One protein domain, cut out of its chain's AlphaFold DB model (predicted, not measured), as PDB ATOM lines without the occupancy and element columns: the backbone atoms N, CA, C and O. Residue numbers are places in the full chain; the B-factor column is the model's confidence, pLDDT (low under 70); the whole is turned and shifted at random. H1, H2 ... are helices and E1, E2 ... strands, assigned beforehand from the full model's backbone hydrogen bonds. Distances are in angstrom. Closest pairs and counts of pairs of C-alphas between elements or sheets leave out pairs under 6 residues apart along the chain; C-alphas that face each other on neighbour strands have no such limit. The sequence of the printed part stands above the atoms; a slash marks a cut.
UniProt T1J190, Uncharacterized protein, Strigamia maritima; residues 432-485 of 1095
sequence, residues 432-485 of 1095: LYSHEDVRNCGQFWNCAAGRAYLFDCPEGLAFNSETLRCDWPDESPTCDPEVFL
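AT A GLANCE: This is residues 432 to 485 of the 1095 residues of an uncharacterized protein of Strigamia maritima (UniProt T1J190). A long, narrow hairpin of two strands, E2 and E3, with the short strand E1 alongside E2, makes one end of an elongated little domain, and a one-turn helix, H1, lies at the other end. Between these ends a small second hairpin, E4 and E5, sits near where E1 ends and E2 begins, and loops make up much of the rest. The printed part has 54 residues, with five named strands and then one named helix along the chain, E1 E2 E3 E4 E5 H1; the larger sheet has the order E1, E2, E3 and the smaller E4, E5, both antiparallel. The class is mostly strand, though under half of the residues are in named elements. The whole is compact, with a radius of gyration of the C-alphas of 10.3 A, and it spans 34 by 18 by 17 A.

IN THESE COORDINATES: In the larger sheet, E2 is residues 443 to 448, 16.5 A from first to last C-alpha, and E3 is residues 451 to 456, 16.7 A. E1, residues 432 to 434, begins at C-alpha 432, (-45.653, -28.047, 11.996), and is 7.2 A long. E4 is residues 462 to 464, 6.4 A, with C-alpha 462 at (-43.898, -39.737, 17.974). E5 is residues 469 to 471, 6.1 A. H1, residues 481 to 485, is 5.9 A long and ends at C-alpha 485, (-41.554, -49.369, 17.578).

HOW THE PARTS SIT: E1, E2 and E3 form a meander, each strand the antiparallel neighbour of the one before. E2 is the inner strand, and E1 and E3 are the edge strands. E2 and E3 are a hairpin at 150 degrees, with N 446 and O 453 within hydrogen-bond range at 2.9 A and N 448 and O 451 at 3.0 A. E1 and E2 are also a hairpin, at 149 degrees, with N 445 and O 433 at 2.8 A. The closest C-alphas of E2 and E4 are those of Phe 444 and Phe 463, 6.3 A apart; those of E1 and E4 are Ser 434 and Phe 463, 6.2 A apart. E4 and E5 are a hairpin at 124 degrees, with N 464 and O 469 at 2.8 A. H1 is not on the larger sheet, and it is only just apart from E4, the closest C-alphas being 8.4 A apart. In H1 every O i to N i+4 pair is within hydrogen-bond range.

THE WHOLE: The two C-alphas farthest apart, those of Ala 449 and Glu 482, are 34.5 A apart. The printed part has no cut and no long link. The mean pLDDT of the printed part is 81.5, and residue 438 and residues 456 to 457 are under 70.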
ATOM      1  N   LEU A 432     -46.232 -26.768  11.576       82.38
ATOM      2  CA  LEU A 432     -45.653 -28.047  11.996       82.38
ATOM      3  C   LEU A 432     -46.616 -29.175  11.597       82.38
ATOM      4  O   LEU A 432     -47.802 -29.100  11.921       82.38
ATOM      5  N   TYR A 433     -46.124 -30.201  10.902       86.62
ATOM      6  CA  TYR A 433     -46.954 -31.261  10.316       86.62
ATOM      7  C   TYR A 433     -46.329 -32.646  10.512       86.62
ATOM      8  O   TYR A 433     -45.117 -32.797  10.369       86.62
ATOM      9  N   SER A 434     -47.145 -33.668  10.792       83.62
ATOM     10  CA  SER A 434     -46.679 -35.063  10.853       83.62
ATOM     11  C   SER A 434     -46.009 -35.489   9.544       83.62
ATOM     12  O   SER A 434     -46.423 -35.071   8.459       83.62
ATOM     13  N   HIS A 435     -45.006 -36.361   9.636       85.69
ATOM     14  CA  HIS A 435     -44.473 -37.047   8.464       85.69
ATOM     15  C   HIS A 435     -45.530 -37.971   7.818       85.69
ATOM     16  O   HIS A 435     -46.427 -38.479   8.488       85.69
ATOM     17  N   GLU A 436     -45.438 -38.177   6.499       79.62
ATOM     18  CA  GLU A 436     -46.492 -38.819   5.691       79.62
ATOM     19  C   GLU A 436     -46.524 -40.358   5.803       79.62
ATOM     20  O   GLU A 436     -47.582 -40.966   5.635       79.62
ATOM     21  N   ASP A 437     -45.385 -41.002   6.092       78.75
ATOM     22  CA  ASP A 437     -45.328 -42.440   6.406       78.75
ATOM     23  C   ASP A 437     -45.529 -42.669   7.912       78.75
ATOM     24  O   ASP A 437     -44.727 -42.203   8.725       78.75
ATOM     25  N   VAL A 438     -46.555 -43.454   8.259       68.88
ATOM     26  CA  VAL A 438     -46.913 -43.859   9.632       68.88
ATOM     27  C   VAL A 438     -45.839 -44.691  10.351       68.88
ATOM     28  O   VAL A 438     -45.887 -44.859  11.566       68.88
ATOM     29  N   ARG A 439     -44.849 -45.214   9.621       71.50
ATOM     30  CA  ARG A 439     -43.654 -45.874  10.188       71.50
ATOM     31  C   ARG A 439     -42.625 -44.880  10.706       71.50
ATOM     32  O   ARG A 439     -41.786 -45.234  11.523       71.50
ATOM     33  N   ASN A 440     -42.709 -43.644  10.234       79.88
ATOM     34  CA  ASN A 440     -41.817 -42.546  10.559       79.88
ATOM     35  C   ASN A 440     -42.581 -41.473  11.357       79.88
ATOM     36  O   ASN A 440     -42.276 -40.292  11.248       79.88
ATOM     37  N   CYS A 441     -43.566 -41.851  12.182       80.25
ATOM     38  CA  CYS A 441     -44.261 -40.908  13.070       80.25
ATOM     39  C   CYS A 441     -43.347 -40.278  14.130       80.25
ATOM     40  O   CYS A 441     -43.673 -39.223  14.664       80.25
ATOM     41  N   GLY A 442     -42.175 -40.864  14.385       82.44
ATOM     42  CA  GLY A 442     -41.061 -40.194  15.058       82.44
ATOM     43  C   GLY A 442     -40.424 -39.051  14.258       82.44
ATOM     44  O   GLY A 442     -39.420 -38.522  14.707       82.44
ATOM     45  N   GLN A 443     -40.957 -38.666  13.096       86.25
ATOM     46  CA  GLN A 443     -40.474 -37.556  12.277       86.25
ATOM     47  C   GLN A 443     -41.598 -36.556  11.980       86.25
ATOM     48  O   GLN A 443     -42.779 -36.910  11.908       86.25
ATOM     49  N   PHE A 444     -41.230 -35.293  11.772       87.25
ATOM     50  CA  PHE A 444     -42.164 -34.228  11.414       87.25
ATOM     51  C   PHE A 444     -41.528 -33.157  10.530       87.25
ATOM     52  O   PHE A 444     -40.311 -32.962  10.508       87.25
ATOM     53  N   TRP A 445     -42.382 -32.448   9.800       85.38
ATOM     54  CA  TRP A 445     -42.015 -31.340   8.935       85.38
ATOM     55  C   TRP A 445     -42.234 -30.013   9.653       85.38
ATOM     56  O   TRP A 445     -43.342 -29.699  10.088       85.38
ATOM     57  N   ASN A 446     -41.180 -29.205   9.727       81.38
ATOM     58  CA  ASN A 446     -41.269 -27.792  10.066       81.38
ATOM     59  C   ASN A 446     -41.243 -26.980   8.770       81.38
ATOM     60  O   ASN A 446     -40.249 -26.993   8.044       81.38
ATOM     61  N   CYS A 447     -42.349 -26.314   8.460       80.00
ATOM     62  CA  CYS A 447     -42.525 -25.520   7.256       80.00
ATOM     63  C   CYS A 447     -42.285 -24.043   7.554       80.00
ATOM     64  O   CYS A 447     -42.929 -23.462   8.427       80.00
ATOM     65  N   ALA A 448     -41.388 -23.421   6.788       81.81
ATOM     66  CA  ALA A 448     -41.163 -21.981   6.823       81.81
ATOM     67  C   ALA A 448     -41.037 -21.424   5.399       81.81
ATOM     68  O   ALA A 448     -40.181 -21.859   4.627       81.81
ATOM     69  N   ALA A 449     -41.883 -20.446   5.060       80.50
ATOM     70  CA  ALA A 449     -41.999 -19.861   3.717       80.50
ATOM     71  C   ALA A 449     -42.226 -20.900   2.593       80.50
ATOM     72  O   ALA A 449     -41.728 -20.735   1.480       80.50
ATOM     73  N   GLY A 450     -42.948 -21.988   2.885       79.19
ATOM     74  CA  GLY A 450     -43.210 -23.079   1.938       79.19
ATOM     75  C   GLY A 450     -42.012 -24.001   1.680       79.19
ATOM     76  O   GLY A 450     -41.983 -24.712   0.679       79.19
ATOM     77  N   ARG A 451     -40.999 -23.988   2.555       80.81
ATOM     78  CA  ARG A 451     -39.938 -25.001   2.579       80.81
ATOM     79  C   ARG A 451     -40.074 -25.858   3.829       80.81
ATOM     80  O   ARG A 451     -39.971 -25.333   4.937       80.81
ATOM     81  N   ALA A 452     -40.247 -27.159   3.622       75.00
ATOM     82  CA  ALA A 452     -40.196 -28.162   4.670       75.00
ATOM     83  C   ALA A 452     -38.749 -28.427   5.118       75.00
ATOM     84  O   ALA A 452     -37.825 -28.481   4.302       75.00
ATOM     85  N   TYR A 453     -38.573 -28.638   6.417       76.25
ATOM     86  CA  TYR A 453     -37.359 -29.147   7.046       76.25
ATOM     87  C   TYR A 453     -37.756 -30.351   7.907       76.25
ATOM     88  O   TYR A 453     -38.687 -30.239   8.705       76.25
ATOM     89  N   LEU A 454     -37.090 -31.492   7.721       76.88
ATOM     90  CA  LEU A 454     -37.366 -32.712   8.483       76.88
ATOM     91  C   LEU A 454     -36.708 -32.631   9.865       76.88
ATOM     92  O   LEU A 454     -35.550 -32.226   9.971       76.88
ATOM     93  N   PHE A 455     -37.440 -33.039  10.898       75.56
ATOM     94  CA  PHE A 455     -36.960 -33.158  12.272       75.56
ATOM     95  C   PHE A 455     -37.367 -34.507  12.864       75.56
ATOM     96  O   PHE A 455     -38.469 -34.993  12.606       75.56
ATOM     97  N   ASP A 456     -36.492 -35.070  13.694       68.38
ATOM     98  CA  ASP A 456     -36.731 -36.300  14.443       68.38
ATOM     99  C   ASP A 456     -37.173 -35.995  15.886       68.38
ATOM    100  O   ASP A 456     -36.654 -35.095  16.555       68.38
ATOM    101  N   CYS A 457     -38.126 -36.777  16.381       67.75
ATOM    102  CA  CYS A 457     -38.457 -36.899  17.792       67.75
ATOM    103  C   CYS A 457     -37.419 -37.776  18.525       67.75
ATOM    104  O   CYS A 457     -36.695 -38.548  17.894       67.75
ATOM    105  N   PRO A 458     -37.340 -37.697  19.868       76.12
ATOM    106  CA  PRO A 458     -36.487 -38.585  20.659       76.12
ATOM    107  C   PRO A 458     -36.812 -40.064  20.422       76.12
ATOM    108  O   PRO A 458     -37.968 -40.407  20.171       76.12
ATOM    109  N   GLU A 459     -35.811 -40.941  20.548       77.56
ATOM    110  CA  GLU A 459     -35.978 -42.378  20.306       77.56
ATOM    111  C   GLU A 459     -37.142 -42.953  21.136       77.56
ATOM    112  O   GLU A 459     -37.159 -42.850  22.362       77.56
ATOM    113  N   GLY A 460     -38.127 -43.543  20.453       80.31
ATOM    114  CA  GLY A 460     -39.328 -44.102  21.074       80.31
ATOM    115  C   GLY A 460     -40.527 -43.154  21.212       80.31
ATOM    116  O   GLY A 460     -41.566 -43.608  21.687       80.31
ATOM    117  N   LEU A 461     -40.433 -41.887  20.782       85.94
ATOM    118  CA  LEU A 461     -41.535 -40.906  20.780       85.94
ATOM    119  C   LEU A 461     -42.009 -40.554  19.361       85.94
ATOM    120  O   LEU A 461     -41.248 -40.654  18.400       85.94
ATOM    121  N   ALA A 462     -43.258 -40.099  19.240       84.44
ATOM    122  CA  ALA A 462     -43.898 -39.737  17.974       84.44
ATOM    123  C   ALA A 462     -44.405 -38.288  17.983       84.44
ATOM    124  O   ALA A 462     -44.909 -37.799  18.993       84.44
ATOM    125  N   PHE A 463     -44.326 -37.601  16.846       86.06
ATOM    126  CA  PHE A 463     -44.913 -36.273  16.695       86.06
ATOM    127  C   PHE A 463     -46.442 -36.354  16.724       86.06
ATOM    128  O   PHE A 463     -47.055 -37.193  16.059       86.06
ATOM    129  N   ASN A 464     -47.060 -35.463  17.489       83.94
ATOM    130  CA  ASN A 464     -48.499 -35.333  17.634       83.94
ATOM    131  C   ASN A 464     -48.966 -34.021  16.984       83.94
ATOM    132  O   ASN A 464     -48.644 -32.926  17.439       83.94
ATOM    133  N   SER A 465     -49.759 -34.138  15.918       81.94
ATOM    134  CA  SER A 465     -50.277 -33.006  15.141       81.94
ATOM    135  C   SER A 465     -51.368 -32.185  15.836       81.94
ATOM    136  O   SER A 465     -51.686 -31.100  15.358       81.94
ATOM    137  N   GLU A 466     -51.961 -32.673  16.930       78.19
ATOM    138  CA  GLU A 466     -52.947 -31.910  17.717       78.19
ATOM    139  C   GLU A 466     -52.277 -31.041  18.790       78.19
ATOM    140  O   GLU A 466     -52.770 -29.963  19.114       78.19
ATOM    141  N   THR A 467     -51.135 -31.486  19.319       72.56
ATOM    142  CA  THR A 467     -50.390 -30.818  20.403       72.56
ATOM    143  C   THR A 467     -49.089 -30.152  19.934       72.56
ATOM    144  O   THR A 467     -48.442 -29.457  20.716       72.56
ATOM    145  N   LEU A 468     -48.715 -30.365  18.666       70.31
ATOM    146  CA  LEU A 468     -47.514 -29.875  17.974       70.31
ATOM    147  C   LEU A 468     -46.181 -30.212  18.671       70.31
ATOM    148  O   LEU A 468     -45.206 -29.466  18.563       70.31
ATOM    149  N   ARG A 469     -46.125 -31.350  19.373       76.19
ATOM    150  CA  ARG A 469     -44.955 -31.810  20.142       76.19
ATOM    151  C   ARG A 469     -44.710 -33.313  19.958       76.19
ATOM    152  O   ARG A 469     -45.542 -34.017  19.395       76.19
ATOM    153  N   CYS A 470     -43.574 -33.809  20.441       78.00
ATOM    154  CA  CYS A 470     -43.292 -35.246  20.493       78.00
ATOM    155  C   CYS A 470     -43.911 -35.860  21.761       78.00
ATOM    156  O   CYS A 470     -43.399 -35.629  22.856       78.00
ATOM    157  N   ASP A 471     -44.994 -36.617  21.596       88.12
ATOM    158  CA  ASP A 471     -45.697 -37.370  22.645       88.12
ATOM    159  C   ASP A 471     -45.355 -38.873  22.551       88.12
ATOM    160  O   ASP A 471     -44.548 -39.302  21.718       88.12
ATOM    161  N   TRP A 472     -45.963 -39.706  23.399       88.50
ATOM    162  CA  TRP A 472     -45.835 -41.157  23.260       88.50
ATOM    163  C   TRP A 472     -46.504 -41.667  21.965       88.50
ATOM    164  O   TRP A 472     -47.522 -41.113  21.535       88.50
ATOM    165  N   PRO A 473     -46.000 -42.751  21.343       88.38
ATOM    166  CA  PRO A 473     -46.553 -43.287  20.094       88.38
ATOM    167  C   PRO A 473     -48.025 -43.712  20.164       88.38
ATOM    168  O   PRO A 473     -48.690 -43.773  19.137       88.38
ATOM    169  N   ASP A 474     -48.544 -43.994  21.359       88.69
ATOM    170  CA  ASP A 474     -49.947 -44.342  21.608       88.69
ATOM    171  C   ASP A 474     -50.828 -43.148  22.052       88.69
ATOM    172  O   ASP A 474     -52.002 -43.339  22.394       88.69
ATOM    173  N   GLU A 475     -50.254 -41.940  22.057       88.75
ATOM    174  CA  GLU A 475     -50.897 -40.643  22.325       88.75
ATOM    175  C   GLU A 475     -50.906 -39.724  21.080       88.75
ATOM    176  O   GLU A 475     -51.704 -38.789  21.023       88.75
ATOM    177  N   SER A 476     -50.082 -39.995  20.055       88.19
ATOM    178  CA  SER A 476     -50.163 -39.306  18.757       88.19
ATOM    179  C   SER A 476     -51.316 -39.856  17.896       88.19
ATOM    180  O   SER A 476     -51.338 -41.052  17.598       88.19
ATOM    181  N   PRO A 477     -52.240 -39.009  17.396       83.94
ATOM    182  CA  PRO A 477     -53.431 -39.438  16.650       83.94
ATOM    183  C   PRO A 477     -53.126 -39.966  15.238       83.94
ATOM    184  O   PRO A 477     -54.013 -40.504  14.577       83.94
ATOM    185  N   THR A 478     -51.887 -39.801  14.760       79.88
ATOM    186  CA  THR A 478     -51.437 -40.262  13.431       79.88
ATOM    187  C   THR A 478     -50.466 -41.444  13.489       79.88
ATOM    188  O   THR A 478     -50.035 -41.916  12.440       79.88
ATOM    189  N   CYS A 479     -50.146 -41.944  14.688       86.25
ATOM    190  CA  CYS A 479     -49.143 -42.983  14.911       86.25
ATOM    191  C   CYS A 479     -49.762 -44.364  15.181       86.25
ATOM    192  O   CYS A 479     -50.765 -44.488  15.880       86.25
ATOM    193  N   ASP A 480     -49.117 -45.414  14.669       87.94
ATOM    194  CA  ASP A 480     -49.323 -46.794  15.118       87.94
ATOM    195  C   ASP A 480     -48.119 -47.190  15.997       87.94
ATOM    196  O   ASP A 480     -46.999 -47.290  15.484       87.94
ATOM    197  N   PRO A 481     -48.303 -47.388  17.319       87.38
ATOM    198  CA  PRO A 481     -47.198 -47.622  18.245       87.38
ATOM    199  C   PRO A 481     -46.495 -48.968  18.017       87.38
ATOM    200  O   PRO A 481     -45.294 -49.069  18.263       87.38
ATOM    201  N   GLU A 482     -47.198 -49.994  17.526       89.19
ATOM    202  CA  GLU A 482     -46.590 -51.303  17.263       89.19
ATOM    203  C   GLU A 482     -45.758 -51.286  15.978       89.19
ATOM    204  O   GLU A 482     -44.693 -51.901  15.908       89.19
ATOM    205  N   VAL A 483     -46.241 -50.574  14.954       85.75
ATOM    206  CA  VAL A 483     -45.555 -50.433  13.663       85.75
ATOM    207  C   VAL A 483     -44.347 -49.503  13.773       85.75
ATOM    208  O   VAL A 483     -43.308 -49.818  13.198       85.75
ATOM    209  N   PHE A 484     -44.456 -48.401  14.523       88.25
ATOM    210  CA  PHE A 484     -43.353 -47.460  14.748       88.25
ATOM    211  C   PHE A 484     -42.225 -48.073  15.592       88.25
ATOM    212  O   PHE A 484     -41.058 -47.974  15.220       88.25
ATOM    213  N   LEU A 485     -42.556 -48.748  16.700       88.06
ATOM    214  CA  LEU A 485     -41.554 -49.369  17.578       88.06
ATOM    215  C   LEU A 485     -41.098 -50.763  17.110       88.06
ATOM    216  O   LEU A 485     -40.180 -51.336  17.689       88.06
TER     217      LEU A 485